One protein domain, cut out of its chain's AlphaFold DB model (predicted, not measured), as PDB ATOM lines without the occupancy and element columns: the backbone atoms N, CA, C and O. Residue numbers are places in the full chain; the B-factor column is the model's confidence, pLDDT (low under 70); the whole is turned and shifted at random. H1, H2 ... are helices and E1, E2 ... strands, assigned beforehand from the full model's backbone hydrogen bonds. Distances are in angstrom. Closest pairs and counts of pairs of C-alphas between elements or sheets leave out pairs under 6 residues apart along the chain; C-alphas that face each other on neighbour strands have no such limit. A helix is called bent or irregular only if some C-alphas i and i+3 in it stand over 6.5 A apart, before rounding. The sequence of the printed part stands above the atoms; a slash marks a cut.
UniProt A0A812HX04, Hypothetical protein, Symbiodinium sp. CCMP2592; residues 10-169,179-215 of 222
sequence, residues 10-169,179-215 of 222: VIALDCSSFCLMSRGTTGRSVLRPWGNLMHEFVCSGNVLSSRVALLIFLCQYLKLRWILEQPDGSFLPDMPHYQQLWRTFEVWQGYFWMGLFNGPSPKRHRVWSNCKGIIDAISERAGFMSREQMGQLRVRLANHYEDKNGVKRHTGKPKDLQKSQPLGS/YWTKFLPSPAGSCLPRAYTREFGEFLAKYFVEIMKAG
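AT A GLANCE: This is residues 10 to 169 and 179 to 215 of the 222 residues of the protein "Hypothetical protein" of Symbiodinium sp. CCMP2592 (UniProt A0A812HX04). A small, strongly twisted sheet of four strands is the core, with the long helix H2 over one face, through its residues 52 to 60, and H5 over the other: three layers. A separate hairpin, E5 and E6, lies off one end of the sheet with H1 next to E6, while H8 comes back near H2 after a long unnamed stretch of which residues 188 to 195 stick out. The printed part has 197 residues with eight named helices and six strands, in the order E1 H1 H2 E2 H3 E3 H4 E4 H5 H6 E5 E6 H7 H8; the large sheet runs E1, E2, E4, E3 and is mixed, and the class is mixed, helices and strands. It is compact, with a radius of gyration of the C-alphas of 19.0 A, and spans 60 by 42 by 30 A.

HOW THE PARTS SIT: Start at E2, residues 65 to 71, which is parallel to E1, residues 10 to 12, with N 11 and O 67 2.8 A apart. On its other side is E4, residues 108 to 113, antiparallel, with N 110 and O 70 at 2.7 A. E4 is antiparallel to E3, residues 92 to 97, with N 92 and O 113 at 2.8 A. H2, residues 40 to 61, is on the sheet at a height of 10.7 A, over E1 and E2; H5, residues 116 to 126, is on the opposite face at 7.7 A, over E4 and E3. E1, H1 (residues 20 to 26), H2 and E2 form a strand-helix-strand unit, two parallel neighbour strands joined through helices, with a right-handed crossover. E2, H3 (residues 80 to 88) and E3 form a split one, with E4 between the strands, also right-handed. H2 touches H3 with residues 50 to 57 alone, the closest C-alphas being Ala 53 and Tyr 82, 6.4 A apart, at a shallow tilt of 15 degrees, the same way. H4, residues 98 to 101, only grazes the sheet; H6, residues 131 to 136, is close to H4 but not clearly touching, Gly 99 and Met 134 being the closest C-alphas at 7.7 A. In the hairpin, E5, residues 142 to 146, and E6, residues 152 to 156, are antiparallel, with N 143 and O 155 at 2.8 A; the closest C-alphas of H1 and E6 are Met 21 and Gly 156, 6.2 A. H7, residues 158 to 163, follows E6 by a tight link, and H8, residues 198 to 213, is near H2. Each O i to N i+4 pair is within hydrogen-bond range in H2, H3, H5, H6, H7 and H8; H1, irregular with C-alphas 21 and 24 7.3 A apart, has 1 of 3, and 2 of 4 O i to N i+3 pairs, and H4 is too short for an i+4 pair.

IN THESE COORDINATES: Find C-alpha 10, where E1 begins, at (152.404, 184.042, 60.425). From C-alpha 40 at (174.910, 171.865, 53.956), H2 runs 31.7 A; H8 runs 22.2 A to C-alpha 213 at (175.443, 171.303, 71.676). E2 is 20.6 A long, E3 17.5 A, E4 16.9 A and H5 15.1 A.

THE WHOLE: The two C-alphas farthest apart, Lys 148 and Ala 188, are 62.4 A apart. Residues 170 to 178 are not printed, and C-alphas 169 and 179 are 19.6 A apart across this cut, between H7 and H8. Of the links printed whole, H1 to H2 is long. Look for pLDDT under 70 at residues 138, 165 to 169 and 179 to 215; the mean of the printed part is 81.5.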
ATOM      1  N   VAL A  10     152.393 184.855  61.647       90.12
ATOM      2  CA  VAL A  10     152.404 184.042  60.425       90.12
ATOM      3  C   VAL A  10     153.819 183.539  60.185       90.12
ATOM      4  O   VAL A  10     154.769 184.318  60.210       90.12
ATOM      5  N   ILE A  11     153.964 182.233  59.980       92.50
ATOM      6  CA  ILE A  11     155.251 181.570  59.810       92.50
ATOM      7  C   ILE A  11     155.247 180.814  58.484       92.50
ATOM      8  O   ILE A  11     154.507 179.847  58.305       92.50
ATOM      9  N   ALA A  12     156.134 181.232  57.585       83.94
ATOM     10  CA  ALA A  12     156.451 180.530  56.351       83.94
ATOM     11  C   ALA A  12     157.903 180.047  56.429       83.94
ATOM     12  O   ALA A  12     158.840 180.845  56.404       83.94
ATOM     13  N   LEU A  13     158.090 178.738  56.588       90.25
ATOM     14  CA  LEU A  13     159.411 178.114  56.559       90.25
ATOM     15  C   LEU A  13     159.775 177.771  55.111       90.25
ATOM     16  O   LEU A  13     158.941 177.227  54.384       90.25
ATOM     17  N   ASP A  14     161.026 178.014  54.709       86.94
ATOM     18  CA  ASP A  14     161.508 177.541  53.411       86.94
ATOM     19  C   ASP A  14     161.333 176.017  53.293       86.94
ATOM     20  O   ASP A  14     161.828 175.227  54.102       86.94
ATOM     21  N   CYS A  15     160.596 175.608  52.263       86.62
ATOM     22  CA  CYS A  15     160.256 174.219  52.008       86.62
ATOM     23  C   CYS A  15     161.307 173.487  51.160       86.62
ATOM     24  O   CYS A  15     161.151 172.289  50.931       86.62
ATOM     25  N   SER A  16     162.368 174.157  50.692       88.00
ATOM     26  CA  SER A  16     163.370 173.590  49.775       88.00
ATOM     27  C   SER A  16     163.929 172.238  50.250       88.00
ATOM     28  O   SER A  16     163.889 171.251  49.510       88.00
ATOM     29  N   SER A  17     164.351 172.141  51.514       92.62
ATOM     30  CA  SER A  17     164.883 170.904  52.111       92.62
ATOM     31  C   SER A  17     163.802 169.924  52.591       92.62
ATOM     32  O   SER A  17     164.109 168.764  52.849       92.62
ATOM     33  N   PHE A  18     162.545 170.354  52.710       94.38
ATOM     34  CA  PHE A  18     161.460 169.539  53.272       94.38
ATOM     35  C   PHE A  18     160.459 169.043  52.233       94.38
ATOM     36  O   PHE A  18     159.659 168.165  52.537       94.38
ATOM     37  N   CYS A  19     160.467 169.585  51.017       91.25
ATOM     38  CA  CYS A  19     159.507 169.209  49.993       91.25
ATOM     39  C   CYS A  19     159.758 167.794  49.452       91.25
ATOM     40  O   CYS A  19     160.895 167.349  49.296       91.25
ATOM     41  N   LEU A  20     158.681 167.105  49.069       90.19
ATOM     42  CA  LEU A  20     158.758 165.776  48.461       90.19
ATOM     43  C   LEU A  20     159.721 165.708  47.259       90.19
ATOM     44  O   LEU A  20     160.414 164.711  47.081       90.19
ATOM     45  N   MET A  21     159.806 166.780  46.466       88.19
ATOM     46  CA  MET A  21     160.666 166.841  45.280       88.19
ATOM     47  C   MET A  21     162.160 166.800  45.610       88.19
ATOM     48  O   MET A  21     162.945 166.333  44.789       88.19
ATOM     49  N   SER A  22     162.570 167.260  46.795       89.56
ATOM     50  CA  SER A  22     163.968 167.208  47.224       89.56
ATOM     51  C   SER A  22     164.299 165.932  47.994       89.56
ATOM     52  O   SER A  22     165.448 165.747  48.383       89.56
ATOM     53  N   ARG A  23     163.342 165.012  48.186       92.12
ATOM     54  CA  ARG A  23     163.533 163.758  48.937       92.12
ATOM     55  C   ARG A  23     164.724 162.936  48.444       92.12
ATOM     56  O   ARG A  23     165.472 162.409  49.259       92.12
ATOM     57  N   GLY A  24     164.899 162.831  47.124       91.06
ATOM     58  CA  GLY A  24     165.995 162.060  46.528       91.06
ATOM     59  C   GLY A  24     167.376 162.584  46.930       91.06
ATOM     60  O   GLY A  24     168.250 161.796  47.268       91.06
ATOM     61  N   THR A  25     167.544 163.908  46.961       91.62
ATOM     62  CA  THR A  25     168.803 164.567  47.345       91.62
ATOM     63  C   THR A  25     168.952 164.668  48.860       91.62
ATOM     64  O   THR A  25     170.001 164.373  49.421       91.62
ATOM     65  N   THR A  26     167.892 165.084  49.549       96.06
ATOM     66  CA  THR A  26     167.916 165.308  50.998       96.06
ATOM     67  C   THR A  26     167.949 164.009  51.782       96.06
ATOM     68  O   THR A  26     168.296 164.040  52.953       96.06
ATOM     69  N   GLY A  27     167.552 162.877  51.195       96.31
ATOM     70  CA  GLY A  27     167.463 161.592  51.888       96.31
ATOM     71  C   GLY A  27     166.450 161.576  53.036       96.31
ATOM     72  O   GLY A  27     166.509 160.683  53.885       96.31
ATOM     73  N   ARG A  28     165.544 162.563  53.110       96.38
ATOM     74  CA  ARG A  28     164.528 162.630  54.164       96.38
ATOM     75  C   ARG A  28     163.472 161.547  53.979       96.38
ATOM     76  O   ARG A  28     163.089 161.175  52.869       96.38
ATOM     77  N   SER A  29     162.997 161.025  55.096       95.12
ATOM     78  CA  SER A  29     161.855 160.118  55.166       95.12
ATOM     79  C   SER A  29     161.290 160.141  56.578       95.12
ATOM     80  O   SER A  29     161.936 160.665  57.480       95.12
ATOM     81  N   VAL A  30     160.139 159.506  56.790       93.25
ATOM     82  CA  VAL A  30     159.559 159.339  58.132       93.25
ATOM     83  C   VAL A  30     160.558 158.697  59.109       93.25
ATOM     84  O   VAL A  30     160.660 159.121  60.252       93.25
ATOM     85  N   LEU A  31     161.354 157.719  58.651       95.56
ATOM     86  CA  LEU A  31     162.370 157.045  59.475       95.56
ATOM     87  C   LEU A  31     163.686 157.831  59.588       95.56
ATOM     88  O   LEU A  31     164.476 157.601  60.499       95.56
ATOM     89  N   ARG A  32     163.938 158.753  58.656       96.75
ATOM     90  CA  ARG A  32     165.142 159.590  58.612       96.75
ATOM     91  C   ARG A  32     164.742 161.058  58.441       96.75
ATOM     92  O   ARG A  32     165.033 161.645  57.394       96.75
ATOM     93  N   PRO A  33     164.064 161.665  59.431       96.50
ATOM     94  CA  PRO A  33     163.494 163.001  59.277       96.50
ATOM     95  C   PRO A  33     164.576 164.061  59.071       96.50
ATOM     96  O   PRO A  33     164.388 164.969  58.272       96.50
ATOM     97  N   TRP A  34     165.751 163.890  59.690       96.56
ATOM     98  CA  TRP A  34     166.910 164.786  59.569       96.56
ATOM     99  C   TRP A  34     167.595 164.775  58.196       96.56
ATOM    100  O   TRP A  34     168.363 165.690  57.899       96.56
ATOM    101  N   GLY A  35     167.319 163.767  57.363       96.94
ATOM    102  CA  GLY A  35     167.908 163.624  56.036       96.94
ATOM    103  C   GLY A  35     169.398 163.267  56.034       96.94
ATOM    104  O   GLY A  35     169.929 162.633  56.952       96.94
ATOM    105  N   ASN A  36     170.066 163.623  54.944       96.88
ATOM    106  CA  ASN A  36     171.484 163.446  54.705       96.88
ATOM    107  C   ASN A  36     172.248 164.700  55.145       96.88
ATOM    108  O   ASN A  36     172.289 165.695  54.424       96.88
ATOM    109  N   LEU A  37     172.872 164.622  56.321       96.19
ATOM    110  CA  LEU A  37     173.628 165.723  56.928       96.19
ATOM    111  C   LEU A  37     174.940 166.051  56.195       96.19
ATOM    112  O   LEU A  37     175.579 167.042  56.520       96.19
ATOM    113  N   MET A  38     175.321 165.264  55.181       96.12
ATOM    114  CA  MET A  38     176.452 165.596  54.307       96.12
ATOM    115  C   MET A  38     176.159 166.788  53.385       96.12
ATOM    116  O   MET A  38     177.074 167.339  52.783       96.12
ATOM    117  N   HIS A  39     174.892 167.186  53.244       93.81
ATOM    118  CA  HIS A  39     174.508 168.348  52.456       93.81
ATOM    119  C   HIS A  39     174.255 169.559  53.357       93.81
ATOM    120  O   HIS A  39     173.326 169.558  54.165       93.81
ATOM    121  N   GLU A  40     175.014 170.636  53.156       92.62
ATOM    122  CA  GLU A  40     174.910 171.865  53.956       92.62
ATOM    123  C   GLU A  40     173.481 172.434  53.992       92.62
ATOM    124  O   GLU A  40     172.963 172.766  55.056       92.62
ATOM    125  N   PHE A  41     172.783 172.458  52.851       91.19
ATOM    126  CA  PHE A  41     171.405 172.959  52.788       91.19
ATOM    127  C   PHE A  41     170.413 172.117  53.618       91.19
ATOM    128  O   PHE A  41     169.385 172.633  54.064       91.19
ATOM    129  N   VAL A  42     170.706 170.832  53.862       95.12
ATOM    130  CA  VAL A  42     169.911 169.967  54.753       95.12
ATOM    131  C   VAL A  42     170.137 170.362  56.207       95.12
ATOM    132  O   VAL A  42     169.166 170.513  56.952       95.12
ATOM    133  N   CYS A  43     171.392 170.593  56.595       94.12
ATOM    134  CA  CYS A  43     171.757 171.073  57.928       94.12
ATOM    135  C   CYS A  43     171.140 172.447  58.218       94.12
ATOM    136  O   CYS A  43     170.468 172.617  59.235       94.12
ATOM    137  N   SER A  44     171.260 173.393  57.286       91.75
ATOM    138  CA  SER A  44     170.634 174.716  57.389       91.75
ATOM    139  C   SER A  44     169.109 174.621  57.495       91.75
ATOM    140  O   SER A  44     168.508 175.269  58.356       91.75
ATOM    141  N   GLY A  45     168.479 173.750  56.699       93.50
ATOM    142  CA  GLY A  45     167.049 173.459  56.807       93.50
ATOM    143  C   GLY A  45     166.656 172.921  58.187       93.50
ATOM    144  O   GLY A  45     165.668 173.377  58.762       93.50
ATOM    145  N   ASN A  46     167.446 172.002  58.757       96.06
ATOM    146  CA  ASN A  46     167.224 171.459  60.103       96.06
ATOM    147  C   ASN A  46     167.296 172.548  61.175       96.06
ATOM    148  O   ASN A  46     166.393 172.644  62.003       96.06
ATOM    149  N   VAL A  47     168.319 173.404  61.131       93.25
ATOM    150  CA  VAL A  47     168.468 174.518  62.080       93.25
ATOM    151  C   VAL A  47     167.290 175.486  61.976       93.25
ATOM    152  O   VAL A  47     166.720 175.876  62.997       93.25
ATOM    153  N   LEU A  48     166.888 175.862  60.758       92.75
ATOM    154  CA  LEU A  48     165.764 176.773  60.548       92.75
ATOM    155  C   LEU A  48     164.444 176.166  61.051       92.75
ATOM    156  O   LEU A  48     163.676 176.834  61.741       92.75
ATOM    157  N   SER A  49     164.224 174.880  60.777       95.75
ATOM    158  CA  SER A  49     163.085 174.103  61.272       95.75
ATOM    159  C   SER A  49     163.031 174.063  62.804       95.75
ATOM    160  O   SER A  49     161.991 174.362  63.394       95.75
ATOM    161  N   SER A  50     164.160 173.794  63.466       95.19
ATOM    162  CA  SER A  50     164.263 173.812  64.930       95.19
ATOM    163  C   SER A  50     163.972 175.194  65.518       95.19
ATOM    164  O   SER A  50     163.263 175.307  66.521       95.19
ATOM    165  N   ARG A  51     164.468 176.265  64.883       93.56
ATOM    166  CA  ARG A  51     164.184 177.654  65.287       93.56
ATOM    167  C   ARG A  51     162.703 177.993  65.160       93.56
ATOM    168  O   ARG A  51     162.159 178.650  66.043       93.56
ATOM    169  N   VAL A  52     162.040 177.536  64.098       95.75
ATOM    170  CA  VAL A  52     160.594 177.733  63.941       95.75
ATOM    171  C   VAL A  52     159.812 176.981  65.015       95.75
ATOM    172  O   VAL A  52     158.898 177.554  65.600       95.75
ATOM    173  N   ALA A  53     160.175 175.739  65.328       96.31
ATOM    174  CA  ALA A  53     159.510 174.994  66.394       96.31
ATOM    175  C   ALA A  53     159.628 175.710  67.747       96.31
ATOM    176  O   ALA A  53     158.627 175.903  68.437       96.31
ATOM    177  N   LEU A  54     160.827 176.202  68.075       94.25
ATOM    178  CA  LEU A  54     161.072 177.044  69.250       94.25
ATOM    179  C   LEU A  54     160.242 178.329  69.238       94.25
ATOM    180  O   LEU A  54     159.683 178.713  70.265       94.25
ATOM    181  N   LEU A  55     160.125 178.988  68.083       95.06
ATOM    182  CA  LEU A  55     159.282 180.169  67.938       95.06
ATOM    183  C   LEU A  55     157.812 179.842  68.220       95.06
ATOM    184  O   LEU A  55     157.141 180.622  68.891       95.06
ATOM    185  N   ILE A  56     157.309 178.694  67.763       96.19
ATOM    186  CA  ILE A  56     155.930 178.277  68.037       96.19
ATOM    187  C   ILE A  56     155.744 177.971  69.528       96.19
ATOM    188  O   ILE A  56     154.769 178.433  70.120       96.19
ATOM    189  N   PHE A  57     156.697 177.283  70.165       94.31
ATOM    190  CA  PHE A  57     156.712 177.095  71.622       94.31
ATOM    191  C   PHE A  57     156.651 178.437  72.370       94.31
ATOM    192  O   PHE A  57     155.858 178.599  73.299       94.31
ATOM    193  N   LEU A  58     157.428 179.430  71.928       93.38
ATOM    194  CA  LEU A  58     157.403 180.778  72.493       93.38
ATOM    195  C   LEU A  58     156.053 181.474  72.256       93.38
ATOM    196  O   LEU A  58     155.530 182.112  73.167       93.38
ATOM    197  N   CYS A  59     155.453 181.328  71.070       94.31
ATOM    198  CA  CYS A  59     154.120 181.861  70.779       94.31
ATOM    199  C   CYS A  59     153.060 181.260  71.712       94.31
ATOM    200  O   CYS A  59     152.232 182.000  72.241       94.31
ATOM    201  N   GLN A  60     153.119 179.949  71.966       93.62
ATOM    202  CA  GLN A  60     152.220 179.271  72.907       93.62
ATOM    203  C   GLN A  60     152.385 179.792  74.338       93.62
ATOM    204  O   GLN A  60     151.394 180.049  75.027       93.62
ATOM    205  N   TYR A  61     153.628 180.001  74.777       90.62
ATOM    206  CA  TYR A  61     153.922 180.548  76.100       90.62
ATOM    207  C   TYR A  61     153.393 181.978  76.266       90.62
ATOM    208  O   TYR A  61     152.724 182.291  77.249       90.62
ATOM    209  N   LEU A  62     153.616 182.826  75.260       91.00
ATOM    210  CA  LEU A  62     153.186 184.226  75.241       91.00
ATOM    211  C   LEU A  62     151.698 184.419  74.901       91.00
ATOM    212  O   LEU A  62     151.256 185.556  74.744       91.00
ATOM    213  N   LYS A  63     150.922 183.331  74.773       91.81
ATOM    214  CA  LYS A  63     149.495 183.361  74.401       91.81
ATOM    215  C   LYS A  63     149.241 184.139  73.102       91.81
ATOM    216  O   LYS A  63     148.267 184.881  72.967       91.81
ATOM    217  N   LEU A  64     150.144 183.974  72.139       93.31
ATOM    218  CA  LEU A  64     149.991 184.478  70.781       93.31
ATOM    219  C   LEU A  64     149.255 183.447  69.928       93.31
ATOM    220  O   LEU A  64     149.349 182.238  70.157       93.31
ATOM    221  N   ARG A  65     148.545 183.926  68.910       95.19
ATOM    222  CA  ARG A  65     148.026 183.056  67.852       95.19
ATOM    223  C   ARG A  65     149.115 182.884  66.813       95.19
ATOM    224  O   ARG A  65     149.817 183.845  66.510       95.19
ATOM    225  N   TRP A  66     149.253 181.697  66.249       95.88
ATOM    226  CA  TRP A  66     150.238 181.459  65.198       95.88
ATOM    227  C   TRP A  66     149.649 180.626  64.068       95.88
ATOM    228  O   TRP A  66     148.720 179.853  64.287       95.88
ATOM    229  N   ILE A  67     150.185 180.793  62.864       96.31
ATOM    230  CA  ILE A  67     149.926 179.930  61.711       96.31
ATOM    231  C   ILE A  67     151.273 179.492  61.165       96.31
ATOM    232  O   ILE A  67     152.119 180.333  60.871       96.31
ATOM    233  N   LEU A  68     151.452 178.188  61.003       96.69
ATOM    234  CA  LEU A  68     152.539 177.612  60.228       96.69
ATOM    235  C   LEU A  68     151.973 177.074  58.923       96.69
ATOM    236  O   LEU A  68     150.994 176.335  58.944       96.69
ATOM    237  N   GLU A  69     152.611 177.403  57.811       94.19
ATOM    238  CA  GLU A  69     152.224 176.938  56.482       94.19
ATOM    239  C   GLU A  69     153.352 176.094  55.864       94.19
ATOM    240  O   GLU A  69     154.533 176.455  55.943       94.19
ATOM    241  N   GLN A  70     152.994 174.944  55.280       94.06
ATOM    242  CA  GLN A  70     153.858 174.172  54.382       94.06
ATOM    243  C   GLN A  70     153.091 173.552  53.207       94.06
ATOM    244  O   GLN A  70     151.917 173.208  53.335       94.06
ATOM    245  N   PRO A  71     153.779 173.228  52.097       92.69
ATOM    246  CA  PRO A  71     153.251 172.303  51.098       92.69
ATOM    247  C   PRO A  71     152.794 170.976  51.726       92.69
ATOM    248  O   PRO A  71     153.471 170.446  52.603       92.69
ATOM    249  N   ASP A  72     151.700 170.388  51.230       93.31
ATOM    250  CA  ASP A  72     151.104 169.171  51.817       93.31
ATOM    251  C   ASP A  72     152.058 167.957  51.830       93.31
ATOM    252  O   ASP A  72     152.026 167.133  52.738       93.31
ATOM    253  N   GLY A  73     152.959 167.876  50.845       91.69
ATOM    254  CA  GLY A  73     154.005 166.851  50.760       91.69
ATOM    255  C   GLY A  73     155.297 167.187  51.514       91.69
ATOM    256  O   GLY A  73     156.346 166.656  51.159       91.69
ATOM    257  N   SER A  74     155.270 168.131  52.456       94.25
ATOM    258  CA  SER A  74     156.437 168.498  53.263       94.25
ATOM    259  C   SER A  74     156.707 167.465  54.360       94.25
ATOM    260  O   SER A  74     155.781 167.034  55.039       94.25
ATOM    261  N   PHE A  75     157.981 167.128  54.583       95.75
ATOM    262  CA  PHE A  75     158.455 166.311  55.712       95.75
ATOM    263  C   PHE A  75     158.616 167.110  57.009       95.75
ATOM    264  O   PHE A  75     159.010 166.555  58.032       95.75
ATOM    265  N   LEU A  76     158.344 168.419  56.990       95.69
ATOM    266  CA  LEU A  76     158.448 169.253  58.185       95.69
ATOM    267  C   LEU A  76     157.669 168.690  59.391       95.69
ATOM    268  O   LEU A  76     158.237 168.681  60.484       95.69
ATOM    269  N   PRO A  77     156.428 168.183  59.236       95.69
ATOM    270  CA  PRO A  77     155.660 167.660  60.364       95.69
ATOM    271  C   PRO A  77     156.288 166.416  60.986       95.69
ATOM    272  O   PRO A  77     156.071 166.180  62.169       95.69
ATOM    273  N   ASP A  78     157.068 165.647  60.221       95.75
ATOM    274  CA  ASP A  78     157.709 164.402  60.664       95.75
ATOM    275  C   ASP A  78     158.982 164.654  61.483       95.75
ATOM    276  O   ASP A  78     159.536 163.738  62.092       95.75
ATOM    277  N   MET A  79     159.465 165.897  61.520       96.81
ATOM    278  CA  MET A  79     160.620 166.261  62.328       96.81
ATOM    279  C   MET A  79     160.318 166.045  63.824       96.81
ATOM    280  O   MET A  79     159.239 166.434  64.289       96.81
ATOM    281  N   PRO A  80     161.264 165.488  64.610       96.31
ATOM    282  CA  PRO A  80     161.010 165.098  66.000       96.31
ATOM    283  C   PRO A  80     160.437 166.215  66.876       96.31
ATOM    284  O   PRO A  80     159.580 165.978  67.724       96.31
ATOM    285  N   HIS A  81     160.862 167.452  66.644       94.69
ATOM    286  CA  HIS A  81     160.404 168.604  67.409       94.69
ATOM    287  C   HIS A  81     158.986 169.065  67.081       94.69
ATOM    288  O   HIS A  81     158.297 169.558  67.971       94.69
ATOM    289  N   TYR A  82     158.514 168.865  65.850       96.31
ATOM    290  CA  TYR A  82     157.105 169.084  65.527       96.31
ATOM    291  C   TYR A  82     156.250 167.967  66.110       96.31
ATOM    292  O   TYR A  82     155.235 168.258  66.726       96.31
ATOM    293  N   GLN A  83     156.703 166.712  66.026       96.50
ATOM    294  CA  GLN A  83     156.038 165.585  66.688       96.50
ATOM    295  C   GLN A  83     155.877 165.817  68.192       96.50
ATOM    296  O   GLN A  83     154.815 165.552  68.751       96.50
ATOM    297  N   GLN A  84     156.903 166.363  68.842       94.62
ATOM    298  CA  GLN A  84     156.800 166.778  70.233       94.62
ATOM    299  C   GLN A  84     155.777 167.904  70.417       94.62
ATOM    300  O   GLN A  84     154.911 167.798  71.278       94.62
ATOM    301  N   LEU A  85     155.829 168.949  69.592       94.88
ATOM    302  CA  LEU A  85     154.893 170.072  69.649       94.88
ATOM    303  C   LEU A  85     153.429 169.627  69.513       94.88
ATOM    304  O   LEU A  85     152.596 170.062  70.306       94.88
ATOM    305  N   TRP A  86     153.129 168.735  68.564       95.06
ATOM    306  CA  TRP A  86     151.789 168.175  68.346       95.06
ATOM    307  C   TRP A  86     151.292 167.330  69.523       95.06
ATOM    308  O   TRP A  86     150.091 167.237  69.744       95.06
ATOM    309  N   ARG A  87     152.203 166.697  70.274       95.50
ATOM    310  CA  ARG A  87     151.863 165.940  71.490       95.50
ATOM    311  C   ARG A  87     151.655 166.851  72.695       95.50
ATOM    312  O   ARG A  87     150.869 166.516  73.573       95.50
ATOM    313  N   THR A  88     152.376 167.968  72.754       95.38
ATOM    314  CA  THR A  88     152.333 168.896  73.890       95.38
ATOM    315  C   THR A  88     151.135 169.839  73.828       95.38
ATOM    316  O   THR A  88     150.594 170.204  74.869       95.38
ATOM    317  N   PHE A  89     150.717 170.259  72.632       95.81
ATOM    318  CA  PHE A  89     149.647 171.241  72.473       95.81
ATOM    319  C   PHE A  89     148.553 170.755  71.541       95.81
ATOM    320  O   PHE A  89     148.818 170.105  70.534       95.81
ATOM    321  N   GLU A  90     147.328 171.191  71.824       96.94
ATOM    322  CA  GLU A  90     146.258 171.119  70.843       96.94
ATOM    323  C   GLU A  90     146.601 172.020  69.651       96.94
ATOM    324  O   GLU A  90     146.851 173.225  69.787       96.94
ATOM    325  N   VAL A  91     146.634 171.409  68.471       97.44
ATOM    326  CA  VAL A  91     146.878 172.093  67.209       97.44
ATOM    327  C   VAL A  91     145.811 171.691  66.212       97.44
ATOM    328  O   VAL A  91     145.565 170.515  65.961       97.44
ATOM    329  N   TRP A  92     145.246 172.706  65.576       98.06
ATOM    330  CA  TRP A  92     144.292 172.578  64.495       98.06
ATOM    331  C   TRP A  92     145.020 172.582  63.159       98.06
ATOM    332  O   TRP A  92     145.967 173.345  62.959       98.06
ATOM    333  N   GLN A  93     144.554 171.744  62.238       97.38
ATOM    334  CA  GLN A  93     145.127 171.614  60.907       97.38
ATOM    335  C   GLN A  93     144.074 171.906  59.842       97.38
ATOM    336  O   GLN A  93     142.952 171.414  59.920       97.38
ATOM    337  N   GLY A  94     144.464 172.668  58.825       95.44
ATOM    338  CA  GLY A  94     143.651 172.964  57.650       95.44
ATOM    339  C   GLY A  94     144.420 172.742  56.359       95.44
ATOM    340  O   GLY A  94     145.624 172.472  56.357       95.44
ATOM    341  N   TYR A  95     143.709 172.880  55.246       94.44
ATOM    342  CA  TYR A  95     144.283 172.757  53.916       94.44
ATOM    343  C   TYR A  95     143.702 173.806  52.992       94.44
ATOM    344  O   TYR A  95     142.535 174.167  53.110       94.44
ATOM    345  N   PHE A  96     144.496 174.222  52.017       91.00
ATOM    346  CA  PHE A  96     144.011 175.036  50.917       91.00
ATOM    347  C   PHE A  96     144.818 174.768  49.645       91.00
ATOM    348  O   PHE A  96     145.894 174.167  49.683       91.00
ATOM    349  N   TRP A  97     144.290 175.198  48.502       90.31
ATOM    350  CA  TRP A  97     144.975 175.108  47.215       90.31
ATOM    351  C   TRP A  97     145.456 176.492  46.803       90.31
ATOM    352  O   TRP A  97     144.645 177.404  46.685       90.31
ATOM    353  N   MET A  98     146.751 176.647  46.520       85.50
ATOM    354  CA  MET A  98     147.313 177.924  46.056       85.50
ATOM    355  C   MET A  98     146.620 178.454  44.800       85.50
ATOM    356  O   MET A  98     146.484 179.662  44.640       85.50
ATOM    357  N   GLY A  99     146.133 177.565  43.930       86.44
ATOM    358  CA  GLY A  99     145.391 177.956  42.734       86.44
ATOM    359  C   GLY A  99     144.085 178.712  43.016       86.44
ATOM    360  O   GLY A  99     143.672 179.511  42.187       86.44
ATOM    361  N   LEU A 100     143.471 178.532  44.194       83.38
ATOM    362  CA  LEU A 100     142.285 179.300  44.617       83.38
ATOM    363  C   LEU A 100     142.654 180.726  45.064       83.38
ATOM    364  O   LEU A 100     141.789 181.584  45.196       83.38
ATOM    365  N   PHE A 101     143.947 180.989  45.253       82.75
ATOM    366  CA  PHE A 101     144.517 182.290  45.599       82.75
ATOM    367  C   PHE A 101     145.335 182.863  44.432       82.75
ATOM    368  O   PHE A 101     146.364 183.500  44.646       82.75
ATOM    369  N   ASN A 102     144.901 182.611  43.191       82.25
ATOM    370  CA  ASN A 102     145.562 183.048  41.953       82.25
ATOM    371  C   ASN A 102     146.992 182.505  41.762       82.25
ATOM    372  O   ASN A 102     147.777 183.049  40.985       82.25
ATOM    373  N   GLY A 103     147.350 181.423  42.460       81.81
ATOM    374  CA  GLY A 103     148.607 180.721  42.234       81.81
ATOM    375  C   GLY A 103     148.618 180.021  40.866       81.81
ATOM    376  O   GLY A 103     147.604 179.464  40.448       81.81
ATOM    377  N   PRO A 104     149.769 179.956  40.175       83.12
ATOM    378  CA  PRO A 104     149.854 179.397  38.822       83.12
ATOM    379  C   PRO A 104     149.777 177.864  38.785       83.12
ATOM    380  O   PRO A 104     149.837 177.266  37.718       83.12
ATOM    381  N   SER A 105     149.708 177.202  39.942       84.81
ATOM    382  CA  SER A 105     149.649 175.746  40.036       84.81
ATOM    383  C   SER A 105     148.648 175.310  41.104       84.81
ATOM    384  O   SER A 105     148.477 176.008  42.113       84.81
ATOM    385  N   PRO A 106     148.019 174.133  40.947       90.56
ATOM    386  CA  PRO A 106     147.132 173.565  41.948       90.56
ATOM    387  C   PRO A 106     147.973 172.908  43.047       90.56
ATOM    388  O   PRO A 106     147.918 171.704  43.271       90.56
ATOM    389  N   LYS A 107     148.825 173.684  43.719       87.56
ATOM    390  CA  LYS A 107     149.643 173.175  44.817       87.56
ATOM    391  C   LYS A 107     148.822 173.196  46.097       87.56
ATOM    392  O   LYS A 107     148.357 174.256  46.518       87.56
ATOM    393  N   ARG A 108     148.649 172.030  46.720       92.62
ATOM    394  CA  ARG A 108     148.004 171.925  48.029       92.62
ATOM    395  C   ARG A 108     148.980 172.310  49.132       92.62
ATOM    396  O   ARG A 108     150.119 171.838  49.165       92.62
ATOM    397  N   HIS A 109     148.511 173.163  50.022       92.62
ATOM    398  CA  HIS A 109     149.212 173.619  51.204       92.62
ATOM    399  C   HIS A 109     148.444 173.148  52.438       92.62
ATOM    400  O   HIS A 109     147.220 172.973  52.418       92.62
ATOM    401  N   ARG A 110     149.194 172.894  53.498       95.56
ATOM    402  CA  ARG A 110     148.727 172.465  54.804       95.56
ATOM    403  C   ARG A 110     149.106 173.550  55.801       95.56
ATOM    404  O   ARG A 110     150.220 174.072  55.772       95.56
ATOM    405  N   VAL A 111     148.161 173.895  56.661       95.62
ATOM    406  CA  VAL A 111     148.338 174.918  57.691       95.62
ATOM    407  C   VAL A 111     148.083 174.335  59.062       95.62
ATOM    408  O   VAL A 111     147.181 173.518  59.225       95.62
ATOM    409  N   TRP A 112     148.854 174.789  60.043       97.88
ATOM    410  CA  TRP A 112     148.682 174.457  61.451       97.88
ATOM    411  C   TRP A 112     148.524 175.725  62.270       97.88
ATOM    412  O   TRP A 112     149.180 176.727  61.986       97.88
ATOM    413  N   SER A 113     147.683 175.682  63.298       97.50
ATOM    414  CA  SER A 113     147.487 176.799  64.216       97.50
ATOM    415  C   SER A 113     147.031 176.314  65.586       97.50
ATOM    416  O   SER A 113     146.336 175.309  65.703       97.50
ATOM    417  N   ASN A 114     147.332 177.082  66.628       97.44
ATOM    418  CA  ASN A 114     146.689 176.928  67.935       97.44
ATOM    419  C   ASN A 114     145.284 177.559  68.006       97.44
ATOM    420  O   ASN A 114     144.692 177.616  69.078       97.44
ATOM    421  N   CYS A 115     144.749 178.072  66.895       96.12
ATOM    422  CA  CYS A 115     143.458 178.746  66.853       96.12
ATOM    423  C   CYS A 115     142.535 178.089  65.820       96.12
ATOM    424  O   CYS A 115     142.698 178.288  64.615       96.12
ATOM    425  N   LYS A 116     141.521 177.354  66.295       96.88
ATOM    426  CA  LYS A 116     140.540 176.686  65.428       96.88
ATOM    427  C   LYS A 116     139.836 177.653  64.477       96.88
ATOM    428  O   LYS A 116     139.777 177.389  63.286       96.88
ATOM    429  N   GLY A 117     139.389 178.809  64.977       93.75
ATOM    430  CA  GLY A 117     138.673 179.796  64.161       93.75
ATOM    431  C   GLY A 117     139.487 180.331  62.979       93.75
ATOM    432  O   GLY A 117     138.923 180.639  61.937       93.75
ATOM    433  N   ILE A 118     140.819 180.386  63.099       91.31
ATOM    434  CA  ILE A 118     141.700 180.726  61.975       91.31
ATOM    435  C   ILE A 118     141.696 179.610  60.925       91.31
ATOM    436  O   ILE A 118     141.600 179.891  59.733       91.31
ATOM    437  N   ILE A 119     141.803 178.354  61.358       94.56
ATOM    438  CA  ILE A 119     141.795 177.193  60.462       94.56
ATOM    439  C   ILE A 119     140.448 177.048  59.752       94.56
ATOM    440  O   ILE A 119     140.429 176.827  58.540       94.56
ATOM    441  N   ASP A 120     139.346 177.221  60.481       91.50
ATOM    442  CA  ASP A 120     137.992 177.196  59.930       91.50
ATOM    443  C   ASP A 120     137.828 178.309  58.884       91.50
ATOM    444  O   ASP A 120     137.457 178.022  57.751       91.50
ATOM    445  N   ALA A 121     138.223 179.548  59.208       86.12
ATOM    446  CA  ALA A 121     138.135 180.683  58.285       86.12
ATOM    447  C   ALA A 121     138.987 180.498  57.018       86.12
ATOM    448  O   ALA A 121     138.558 180.855  55.920       86.12
ATOM    449  N   ILE A 122     140.196 179.934  57.143       86.12
ATOM    450  CA  ILE A 122     141.033 179.600  55.980       86.12
ATOM    451  C   ILE A 122     140.350 178.531  55.132       86.12
ATOM    452  O   ILE A 122     140.308 178.670  53.914       86.12
ATOM    453  N   SER A 123     139.824 177.480  55.759       87.62
ATOM    454  CA  SER A 123     139.211 176.350  55.054       87.62
ATOM    455  C   SER A 123     137.923 176.763  54.337       87.62
ATOM    456  O   SER A 123     137.724 176.392  53.184       87.62
ATOM    457  N   GLU A 124     137.089 177.580  54.984       85.69
ATOM    458  CA  GLU A 124     135.863 178.142  54.413       85.69
ATOM    459  C   GLU A 124     136.168 179.069  53.233       85.69
ATOM    460  O   GLU A 124     135.590 178.917  52.159       85.69
ATOM    461  N   ARG A 125     137.132 179.988  53.395       81.00
ATOM    462  CA  ARG A 125     137.518 180.923  52.331       81.00
ATOM    463  C   ARG A 125     138.209 180.232  51.162       81.00
ATOM    464  O   ARG A 125     138.005 180.627  50.018       81.00
ATOM    465  N   ALA A 126     139.085 179.273  51.447       83.88
ATOM    466  CA  ALA A 126     139.771 178.520  50.412       83.88
ATOM    467  C   ALA A 126     138.770 177.682  49.622       83.88
ATOM    468  O   ALA A 126     138.823 177.680  48.400       83.88
ATOM    469  N   GLY A 127     137.859 176.989  50.305       85.38
ATOM    470  CA  GLY A 127     136.946 176.050  49.674       85.38
ATOM    471  C   GLY A 127     137.667 174.838  49.072       85.38
ATOM    472  O   GLY A 127     138.793 174.481  49.434       85.38
ATOM    473  N   PHE A 128     136.990 174.174  48.139       90.88
ATOM    474  CA  PHE A 128     137.488 172.988  47.448       90.88
ATOM    475  C   PHE A 128     137.871 173.324  46.004       90.88
ATOM    476  O   PHE A 128     137.121 173.998  45.304       90.88
ATOM    477  N   MET A 129     139.015 172.811  45.543       91.62
ATOM    478  CA  MET A 129     139.389 172.861  44.129       91.62
ATOM    479  C   MET A 129     139.005 171.542  43.459       91.62
ATOM    480  O   MET A 129     139.496 170.483  43.852       91.62
ATOM    481  N   SER A 130     138.151 171.595  42.439       93.31
ATOM    482  CA  SER A 130     137.762 170.420  41.661       93.31
ATOM    483  C   SER A 130     138.911 169.922  40.776       93.31
ATOM    484  O   SER A 130     139.828 170.667  40.429       93.31
ATOM    485  N   ARG A 131     138.864 168.649  40.358       91.12
ATOM    486  CA  ARG A 131     139.855 168.093  39.414       91.12
ATOM    487  C   ARG A 131     139.874 168.839  38.078       91.12
ATOM    488  O   ARG A 131     140.929 168.938  37.458       91.12
ATOM    489  N   GLU A 132     138.728 169.363  37.655       93.00
ATOM    490  CA  GLU A 132     138.605 170.182  36.450       93.00
ATOM    491  C   GLU A 132     139.366 171.502  36.607       93.00
ATOM    492  O   GLU A 132     140.229 171.809  35.785       93.00
ATOM    493  N   GLN A 133     139.155 172.215  37.720       91.44
ATOM    494  CA  GLN A 133     139.897 173.437  38.050       91.44
ATOM    495  C   GLN A 133     141.407 173.174  38.160       91.44
ATOM    496  O   GLN A 133     142.214 173.932  37.627       91.44
ATOM    497  N   MET A 134     141.814 172.058  38.780       91.56
ATOM    498  CA  MET A 134     143.230 171.657  38.801       91.56
ATOM    499  C   MET A 134     143.785 171.430  37.388       91.56
ATOM    500  O   MET A 134     144.936 171.769  37.112       91.56
ATOM    501  N   GLY A 135     142.978 170.858  36.489       89.38
ATOM    502  CA  GLY A 135     143.342 170.605  35.096       89.38
ATOM    503  C   GLY A 135     143.577 171.875  34.276       89.38
ATOM    504  O   GLY A 135     144.389 171.846  33.351       89.38
ATOM    505  N   GLN A 136     142.927 172.983  34.639       90.75
ATOM    506  CA  GLN A 136     143.094 174.291  33.994       90.75
ATOM    507  C   GLN A 136     144.423 174.966  34.381       90.75
ATOM    508  O   GLN A 136     145.017 175.674  33.574       90.75
ATOM    509  N   LEU A 137     144.959 174.678  35.573       85.00
ATOM    510  CA  LEU A 137     146.209 175.251  36.099       85.00
ATOM    511  C   LEU A 137     147.463 174.434  35.726       85.00
ATOM    512  O   LEU A 137     148.393 174.294  36.523       85.00
ATOM    513  N   ARG A 138     147.490 173.835  34.528       69.56
ATOM    514  CA  ARG A 138     148.509 172.862  34.082       69.56
ATOM    515  C   ARG A 138     149.896 173.481  33.850       69.56
ATOM    516  O   ARG A 138     150.408 173.517  32.734       69.56
ATOM    517  N   VAL A 139     150.584 173.855  34.922       78.19
ATOM    518  CA  VAL A 139     152.033 174.065  34.898       78.19
ATOM    519  C   VAL A 139     152.709 172.752  35.279       78.19
ATOM    520  O   VAL A 139     152.594 172.263  36.401       78.19
ATOM    521  N   ARG A 140     153.424 172.139  34.329       79.88
ATOM    522  CA  ARG A 140     154.233 170.944  34.609       79.88
ATOM    523  C   ARG A 140     155.493 171.347  35.373       79.88
ATOM    524  O   ARG A 140     156.490 171.682  34.742       79.88
ATOM    525  N   LEU A 141     155.446 171.259  36.702       82.88
ATOM    526  CA  LEU A 141     156.552 171.603  37.613       82.88
ATOM    527  C   LEU A 141     157.612 170.503  37.772       82.88
ATOM    528  O   LEU A 141     158.674 170.744  38.346       82.88
ATOM    529  N   ALA A 142     157.332 169.300  37.275       85.88
ATOM    530  CA  ALA A 142     158.236 168.163  37.333       85.88
ATOM    531  C   ALA A 142     158.401 167.524  35.950       85.88
ATOM    532  O   ALA A 142     157.465 167.482  35.147       85.88
ATOM    533  N   ASN A 143     159.604 167.027  35.686       86.94
ATOM    534  CA  ASN A 143     159.883 166.086  34.611       86.94
ATOM    535  C   ASN A 143     159.721 164.669  35.149       86.94
ATOM    536  O   ASN A 143     160.189 164.378  36.249       86.94
ATOM    537  N   HIS A 144     159.114 163.796  34.353       89.06
ATOM    538  CA  HIS A 144     159.085 162.359  34.593       89.06
ATOM    539  C   HIS A 144     160.015 161.697  33.583       89.06
ATOM    540  O   HIS A 144     159.952 162.023  32.399       89.06
ATOM    541  N   TYR A 145     160.881 160.806  34.048       90.94
ATOM    542  CA  TYR A 145     161.781 160.045  33.189       90.94
ATOM    543  C   TYR A 145     161.943 158.634  33.744       90.94
ATOM    544  O   TYR A 145     161.713 158.399  34.929       90.94
ATOM    545  N   GLU A 146     162.310 157.697  32.887       95.88
ATOM    546  CA  GLU A 146     162.689 156.345  33.283       95.88
ATOM    547  C   GLU A 146     164.215 156.296  33.368       95.88
ATOM    548  O   GLU A 146     164.900 156.819  32.487       95.88
ATOM    549  N   ASP A 147     164.760 155.784  34.470       92.75
ATOM    550  CA  ASP A 147     166.207 155.618  34.588       92.75
ATOM    551  C   ASP A 147     166.693 154.382  33.810       92.75
ATOM    552  O   ASP A 147     165.907 153.592  33.291       92.75
ATOM    553  N   LYS A 148     168.014 154.195  33.740       93.62
ATOM    554  CA  LYS A 148     168.641 153.057  33.045       93.62
ATOM    555  C   LYS A 148     168.203 151.671  33.552       93.62
ATOM    556  O   LYS A 148     168.490 150.682  32.892       93.62
ATOM    557  N   ASN A 149     167.555 151.598  34.716       94.62
ATOM    558  CA  ASN A 149     167.073 150.360  35.325       94.62
ATOM    559  C   ASN A 149     165.557 150.169  35.133       94.62
ATOM    560  O   ASN A 149     164.968 149.313  35.793       94.62
ATOM    561  N   GLY A 150     164.902 150.985  34.304       93.75
ATOM    562  CA  GLY A 150     163.457 150.916  34.089       93.75
ATOM    563  C   GLY A 150     162.624 151.564  35.203       93.75
ATOM    564  O   GLY A 150     161.401 151.413  35.256       93.75
ATOM    565  N   VAL A 151     163.253 152.276  36.148       91.44
ATOM    566  CA  VAL A 151     162.539 152.850  37.294       91.44
ATOM    567  C   VAL A 151     162.052 154.253  36.950       91.44
ATOM    568  O   VAL A 151     162.834 155.137  36.599       91.44
ATOM    569  N   LYS A 152     160.748 154.492  37.125       90.62
ATOM    570  CA  LYS A 152     160.147 155.822  36.964       90.62
ATOM    571  C   LYS A 152     160.665 156.781  38.037       90.62
ATOM    572  O   LYS A 152     160.448 156.589  39.235       90.62
ATOM    573  N   ARG A 153     161.310 157.856  37.598       86.44
ATOM    574  CA  ARG A 153     161.831 158.954  38.414       86.44
ATOM    575  C   ARG A 153     161.111 160.254  38.091       86.44
ATOM    576  O   ARG A 153     160.463 160.410  37.055       86.44
ATOM    577  N   HIS A 154     161.234 161.207  39.004       88.44
ATOM    578  CA  HIS A 154     160.778 162.571  38.806       88.44
ATOM    579  C   HIS A 154     161.857 163.546  39.268       88.44
ATOM    580  O   HIS A 154     162.557 163.290  40.245       88.44
ATOM    581  N   THR A 155     161.994 164.666  38.564       84.62
ATOM    582  CA  THR A 155     162.842 165.783  38.992       84.62
ATOM    583  C   THR A 155     162.085 167.090  38.844       84.62
ATOM    584  O   THR A 155     161.283 167.253  37.924       84.62
ATOM    585  N   GLY A 156     162.303 168.015  39.772       84.00
ATOM    586  CA  GLY A 156     161.723 169.348  39.695       84.00
ATOM    587  C   GLY A 156     162.304 170.128  38.522       84.00
ATOM    588  O   GLY A 156     163.483 169.988  38.217       84.00
ATOM    589  N   LYS A 157     161.500 170.973  37.876       85.81
ATOM    590  CA  LYS A 157     161.995 171.970  36.922       85.81
ATOM    591  C   LYS A 157     162.322 173.251  37.689       85.81
ATOM    592  O   LYS A 157     161.385 173.966  38.038       85.81
ATOM    593  N   PRO A 158     163.599 173.579  37.970       79.12
ATOM    594  CA  PRO A 158     163.930 174.629  38.935       79.12
ATOM    595  C   PRO A 158     163.318 175.992  38.589       79.12
ATOM    596  O   PRO A 158     162.727 176.632  39.454       79.12
ATOM    597  N   LYS A 159     163.368 176.388  37.309       81.38
ATOM    598  CA  LYS A 159     162.797 177.658  36.828       81.38
ATOM    599  C   LYS A 159     161.278 177.725  37.003       81.38
ATOM    600  O   LYS A 159     160.757 178.751  37.423       81.38
ATOM    601  N   ASP A 160     160.571 176.637  36.707       83.06
ATOM    602  CA  ASP A 160     159.109 176.600  36.815       83.06
ATOM    603  C   ASP A 160     158.670 176.478  38.278       83.06
ATOM    604  O   ASP A 160     157.695 177.104  38.681       83.06
ATOM    605  N   LEU A 161     159.425 175.739  39.098       78.38
ATOM    606  CA  LEU A 161     159.208 175.650  40.541       78.38
ATOM    607  C   LEU A 161     159.364 177.011  41.220       78.38
ATOM    608  O   LEU A 161     158.493 177.386  42.000       78.38
ATOM    609  N   GLN A 162     160.411 177.767  40.883       74.75
ATOM    610  CA  GLN A 162     160.605 179.127  41.389       74.75
ATOM    611  C   GLN A 162     159.470 180.055  40.943       74.75
ATOM    612  O   GLN A 162     158.862 180.713  41.776       74.75
ATOM    613  N   LYS A 163     159.092 180.039  39.656       76.94
ATOM    614  CA  LYS A 163     157.950 180.825  39.146       76.94
ATOM    615  C   LYS A 163     156.617 180.439  39.790       76.94
ATOM    616  O   LYS A 163     155.730 181.276  39.923       76.94
ATOM    617  N   SER A 164     156.460 179.174  40.179       71.62
ATOM    618  CA  SER A 164     155.245 178.681  40.836       71.62
ATOM    619  C   SER A 164     155.096 179.131  42.285       71.62
ATOM    620  O   SER A 164     154.028 178.955  42.871       71.62
ATOM    621  N   GLN A 165     156.156 179.706  42.848       65.56
ATOM    622  CA  GLN A 165     156.165 180.376  44.134       65.56
ATOM    623  C   GLN A 165     156.149 181.884  43.863       65.56
ATOM    624  O   GLN A 165     157.214 182.497  43.875       65.56
ATOM    625  N   PRO A 166     154.985 182.509  43.589       53.44
ATOM    626  CA  PRO A 166     154.878 183.957  43.467       53.44
ATOM    627  C   PRO A 166     155.017 184.598  44.856       53.44
ATOM    628  O   PRO A 166     154.107 185.227  45.380       53.44
ATOM    629  N   LEU A 167     156.171 184.410  45.485       50.09
ATOM    630  CA  LEU A 167     156.718 185.394  46.390       50.09
ATOM    631  C   LEU A 167     157.255 186.456  45.436       50.09
ATOM    632  O   LEU A 167     158.293 186.254  44.811       50.09
ATOM    633  N   GLY A 168     156.471 187.514  45.202       41.97
ATOM    634  CA  GLY A 168     156.918 188.643  44.387       41.97
ATOM    635  C   GLY A 168     158.324 189.066  44.817       41.97
ATOM    636  O   GLY A 168     158.693 188.876  45.975       41.97
ATOM    637  N   SER A 169     159.108 189.623  43.900       36.16
ATOM    638  CA  SER A 169     160.501 190.056  44.104       36.16
ATOM    639  C   SER A 169     160.753 190.956  45.330       36.16
ATOM    640  O   SER A 169     161.906 191.183  45.675       36.16
ATOM    641  N   TYR A 179     152.615 191.367  60.530       32.25
ATOM    642  CA  TYR A 179     151.573 191.767  61.466       32.25
ATOM    643  C   TYR A 179     150.230 191.881  60.738       32.25
ATOM    644  O   TYR A 179     149.871 192.932  60.216       32.25
ATOM    645  N   TRP A 180     149.447 190.806  60.756       34.38
ATOM    646  CA  TRP A 180     148.017 190.863  60.465       34.38
ATOM    647  C   TRP A 180     147.270 191.143  61.775       34.38
ATOM    648  O   TRP A 180     146.883 190.228  62.497       34.38
ATOM    649  N   THR A 181     147.109 192.421  62.137       33.06
ATOM    650  CA  THR A 181     146.401 192.842  63.369       33.06
ATOM    651  C   THR A 181     145.029 193.471  63.121       33.06
ATOM    652  O   THR A 181     144.590 194.300  63.913       33.06
ATOM    653  N   LYS A 182     144.307 193.099  62.061       34.12
ATOM    654  CA  LYS A 182     142.916 193.545  61.894       34.12
ATOM    655  C   LYS A 182     141.990 192.356  61.655       34.12
ATOM    656  O   LYS A 182     142.213 191.582  60.737       34.12
ATOM    657  N   PHE A 183     140.962 192.279  62.502       37.03
ATOM    658  CA  PHE A 183     139.819 191.362  62.470       37.03
ATOM    659  C   PHE A 183     140.073 189.917  62.880       37.03
ATOM    660  O   PHE A 183     140.138 189.045  62.036       37.03
ATOM    661  N   LEU A 184     140.092 189.660  64.189       39.81
ATOM    662  CA  LEU A 184     139.423 188.489  64.767       39.81
ATOM    663  C   LEU A 184     139.150 188.804  66.252       39.81
ATOM    664  O   LEU A 184     140.126 189.050  66.971       39.81
ATOM    665  N   PRO A 185     137.885 188.840  66.719       39.78
ATOM    666  CA  PRO A 185     137.581 189.046  68.132       39.78
ATOM    667  C   PRO A 185     138.245 187.952  68.977       39.78
ATOM    668  O   PRO A 185     138.312 186.790  68.578       39.78
ATOM    669  N   SER A 186     138.781 188.342  70.134       39.66
ATOM    670  CA  SER A 186     139.288 187.393  71.125       39.66
ATOM    671  C   SER A 186     138.126 186.508  71.582       39.66
ATOM    672  O   SER A 186     137.140 187.064  72.070       39.66
ATOM    673  N   PRO A 187     138.198 185.169  71.476       42.59
ATOM    674  CA  PRO A 187     137.204 184.335  72.124       42.59
ATOM    675  C   PRO A 187     137.376 184.498  73.637       42.59
ATOM    676  O   PRO A 187     138.437 184.208  74.197       42.59
ATOM    677  N   ALA A 188     136.347 185.029  74.291       40.91
ATOM    678  CA  ALA A 188     136.232 184.992  75.738       40.91
ATOM    679  C   ALA A 188     136.120 183.516  76.155       40.91
ATOM    680  O   ALA A 188     135.181 182.841  75.744       40.91
ATOM    681  N   GLY A 189     137.088 183.007  76.927       48.12
ATOM    682  CA  GLY A 189     136.954 181.701  77.587       48.12
ATOM    683  C   GLY A 189     137.967 180.600  77.249       48.12
ATOM    684  O   GLY A 189     137.605 179.433  77.336       48.12
ATOM    685  N   SER A 190     139.233 180.896  76.920       38.97
ATOM    686  CA  SER A 190     140.254 179.827  76.910       38.97
ATOM    687  C   SER A 190     140.851 179.605  78.307       38.97
ATOM    688  O   SER A 190     141.753 180.307  78.765       38.97
ATOM    689  N   CYS A 191     140.303 178.606  78.993       44.53
ATOM    690  CA  CYS A 191     140.840 178.015  80.210       44.53
ATOM    691  C   CYS A 191     142.120 177.229  79.883       44.53
ATOM    692  O   CYS A 191     142.038 176.203  79.216       44.53
ATOM    693  N   LEU A 192     143.289 177.647  80.384       42.69
ATOM    694  CA  LEU A 192     144.436 176.742  80.545       42.69
ATOM    695  C   LEU A 192     145.149 176.992  81.888       42.69
ATOM    696  O   LEU A 192     145.267 178.150  82.302       42.69
ATOM    697  N   PRO A 193     145.623 175.937  82.585       41.56
ATOM    698  CA  PRO A 193     146.051 176.025  83.981       41.56
ATOM    699  C   PRO A 193     147.360 176.808  84.166       41.56
ATOM    700  O   PRO A 193     148.282 176.719  83.356       41.56
ATOM    701  N   ARG A 194     147.477 177.507  85.303       45.03
ATOM    702  CA  ARG A 194     148.662 178.278  85.746       45.03
ATOM    703  C   ARG A 194     149.928 177.440  86.028       45.03
ATOM    704  O   ARG A 194     150.947 178.020  86.380       45.03
ATOM    705  N   ALA A 195     149.903 176.117  85.859       43.41
ATOM    706  CA  ALA A 195     151.007 175.220  86.232       43.41
ATOM    707  C   ALA A 195     152.163 175.132  85.205       43.41
ATOM    708  O   ALA A 195     153.165 174.476  85.456       43.41
ATOM    709  N   TYR A 196     152.070 175.810  84.057       49.16
ATOM    710  CA  TYR A 196     152.953 175.581  82.902       49.16
ATOM    711  C   TYR A 196     154.280 176.368  82.871       49.16
ATOM    712  O   TYR A 196     154.875 176.506  81.805       49.16
ATOM    713  N   THR A 197     154.758 176.945  83.977       53.19
ATOM    714  CA  THR A 197     155.849 177.945  83.910       53.19
ATOM    715  C   THR A 197     157.246 177.403  84.211       53.19
ATOM    716  O   THR A 197     158.182 177.758  83.496       53.19
ATOM    717  N   ARG A 198     157.418 176.531  85.213       46.62
ATOM    718  CA  ARG A 198     158.753 176.037  85.604       46.62
ATOM    719  C   ARG A 198     159.228 174.865  84.747       46.62
ATOM    720  O   ARG A 198     160.277 174.960  84.121       46.62
ATOM    721  N   GLU A 199     158.425 173.812  84.652       50.50
ATOM    722  CA  GLU A 199     158.756 172.599  83.886       50.50
ATOM    723  C   GLU A 199     158.946 172.901  82.394       50.50
ATOM    724  O   GLU A 199     159.812 172.334  81.734       50.50
ATOM    725  N   PHE A 200     158.181 173.856  81.863       46.34
ATOM    726  CA  PHE A 200     158.318 174.305  80.483       46.34
ATOM    727  C   PHE A 200     159.578 175.151  80.258       46.34
ATOM    728  O   PHE A 200     160.233 175.016  79.226       46.34
ATOM    729  N   GLY A 201     159.946 175.997  81.224       46.56
ATOM    730  CA  GLY A 201     161.212 176.732  81.198       46.56
ATOM    731  C   GLY A 201     162.420 175.794  81.257       46.56
ATOM    732  O   GLY A 201     163.358 175.950  80.478       46.56
ATOM    733  N   GLU A 202     162.365 174.772  82.114       56.19
ATOM    734  CA  GLU A 202     163.378 173.714  82.214       56.19
ATOM    735  C   GLU A 202     163.426 172.854  80.938       56.19
ATOM    736  O   GLU A 202     164.513 172.541  80.445       56.19
ATOM    737  N   PHE A 203     162.270 172.546  80.338       59.16
ATOM    738  CA  PHE A 203     162.178 171.884  79.036       59.16
ATOM    739  C   PHE A 203     162.844 172.709  77.934       59.16
ATOM    740  O   PHE A 203     163.687 172.177  77.213       59.16
ATOM    741  N   LEU A 204     162.511 174.000  77.820       41.78
ATOM    742  CA  LEU A 204     163.135 174.887  76.845       41.78
ATOM    743  C   LEU A 204     164.642 174.960  77.083       41.78
ATOM    744  O   LEU A 204     165.391 174.770  76.136       41.78
ATOM    745  N   ALA A 205     165.103 175.149  78.320       50.94
ATOM    746  CA  ALA A 205     166.529 175.191  78.638       50.94
ATOM    747  C   ALA A 205     167.252 173.895  78.228       50.94
ATOM    748  O   ALA A 205     168.280 173.954  77.555       50.94
ATOM    749  N   LYS A 206     166.686 172.726  78.549       60.38
ATOM    750  CA  LYS A 206     167.241 171.422  78.158       60.38
ATOM    751  C   LYS A 206     167.251 171.246  76.639       60.38
ATOM    752  O   LYS A 206     168.265 170.863  76.069       60.38
ATOM    753  N   TYR A 207     166.152 171.582  75.975       49.69
ATOM    754  CA  TYR A 207     166.004 171.478  74.526       49.69
ATOM    755  C   TYR A 207     166.938 172.450  73.773       49.69
ATOM    756  O   TYR A 207     167.569 172.063  72.792       49.69
ATOM    757  N   PHE A 208     167.110 173.684  74.265       44.47
ATOM    758  CA  PHE A 208     168.085 174.653  73.752       44.47
ATOM    759  C   PHE A 208     169.518 174.149  73.918       44.47
ATOM    760  O   PHE A 208     170.307 174.256  72.984       44.47
ATOM    761  N   VAL A 209     169.853 173.581  75.076       50.91
ATOM    762  CA  VAL A 209     171.187 173.031  75.340       50.91
ATOM    763  C   VAL A 209     171.493 171.862  74.403       50.91
ATOM    764  O   VAL A 209     172.568 171.843  73.816       50.91
ATOM    765  N   GLU A 210     170.561 170.934  74.191       53.50
ATOM    766  CA  GLU A 210     170.771 169.791  73.291       53.50
ATOM    767  C   GLU A 210     170.881 170.211  71.813       53.50
ATOM    768  O   GLU A 210     171.747 169.717  71.093       53.50
ATOM    769  N   ILE A 211     170.081 171.183  71.359       47.06
ATOM    770  CA  ILE A 211     170.166 171.688  69.977       47.06
ATOM    771  C   ILE A 211     171.423 172.526  69.735       47.06
ATOM    772  O   ILE A 211     172.006 172.451  68.657       47.06
ATOM    773  N   MET A 212     171.863 173.315  70.716       41.84
ATOM    774  CA  MET A 212     173.061 174.150  70.579       41.84
ATOM    775  C   MET A 212     174.357 173.347  70.766       41.84
ATOM    776  O   MET A 212     175.363 173.671  70.137       41.84
ATOM    777  N   LYS A 213     174.334 172.269  71.561       48.38
ATOM    778  CA  LYS A 213     175.443 171.303  71.676       48.38
ATOM    779  C   LYS A 213     175.671 170.489  70.406       48.38
ATOM    780  O   LYS A 213     176.769 169.973  70.233       48.38
ATOM    781  N   ALA A 214     174.682 170.398  69.514       51.28
ATOM    782  CA  ALA A 214     174.850 169.720  68.229       51.28
ATOM    783  C   ALA A 214     175.912 170.381  67.326       51.28
ATOM    784  O   ALA A 214     176.337 169.745  66.368       51.28
ATOM    785  N   GLY A 215     176.373 171.597  67.666       37.88
ATOM    786  CA  GLY A 215     177.530 172.270  67.077       37.88
ATOM    787  C   GLY A 215     177.367 172.644  65.593       37.88
ATOM    788  O   GLY A 215     176.654 171.982  64.839       37.88
TER     789      GLY A 215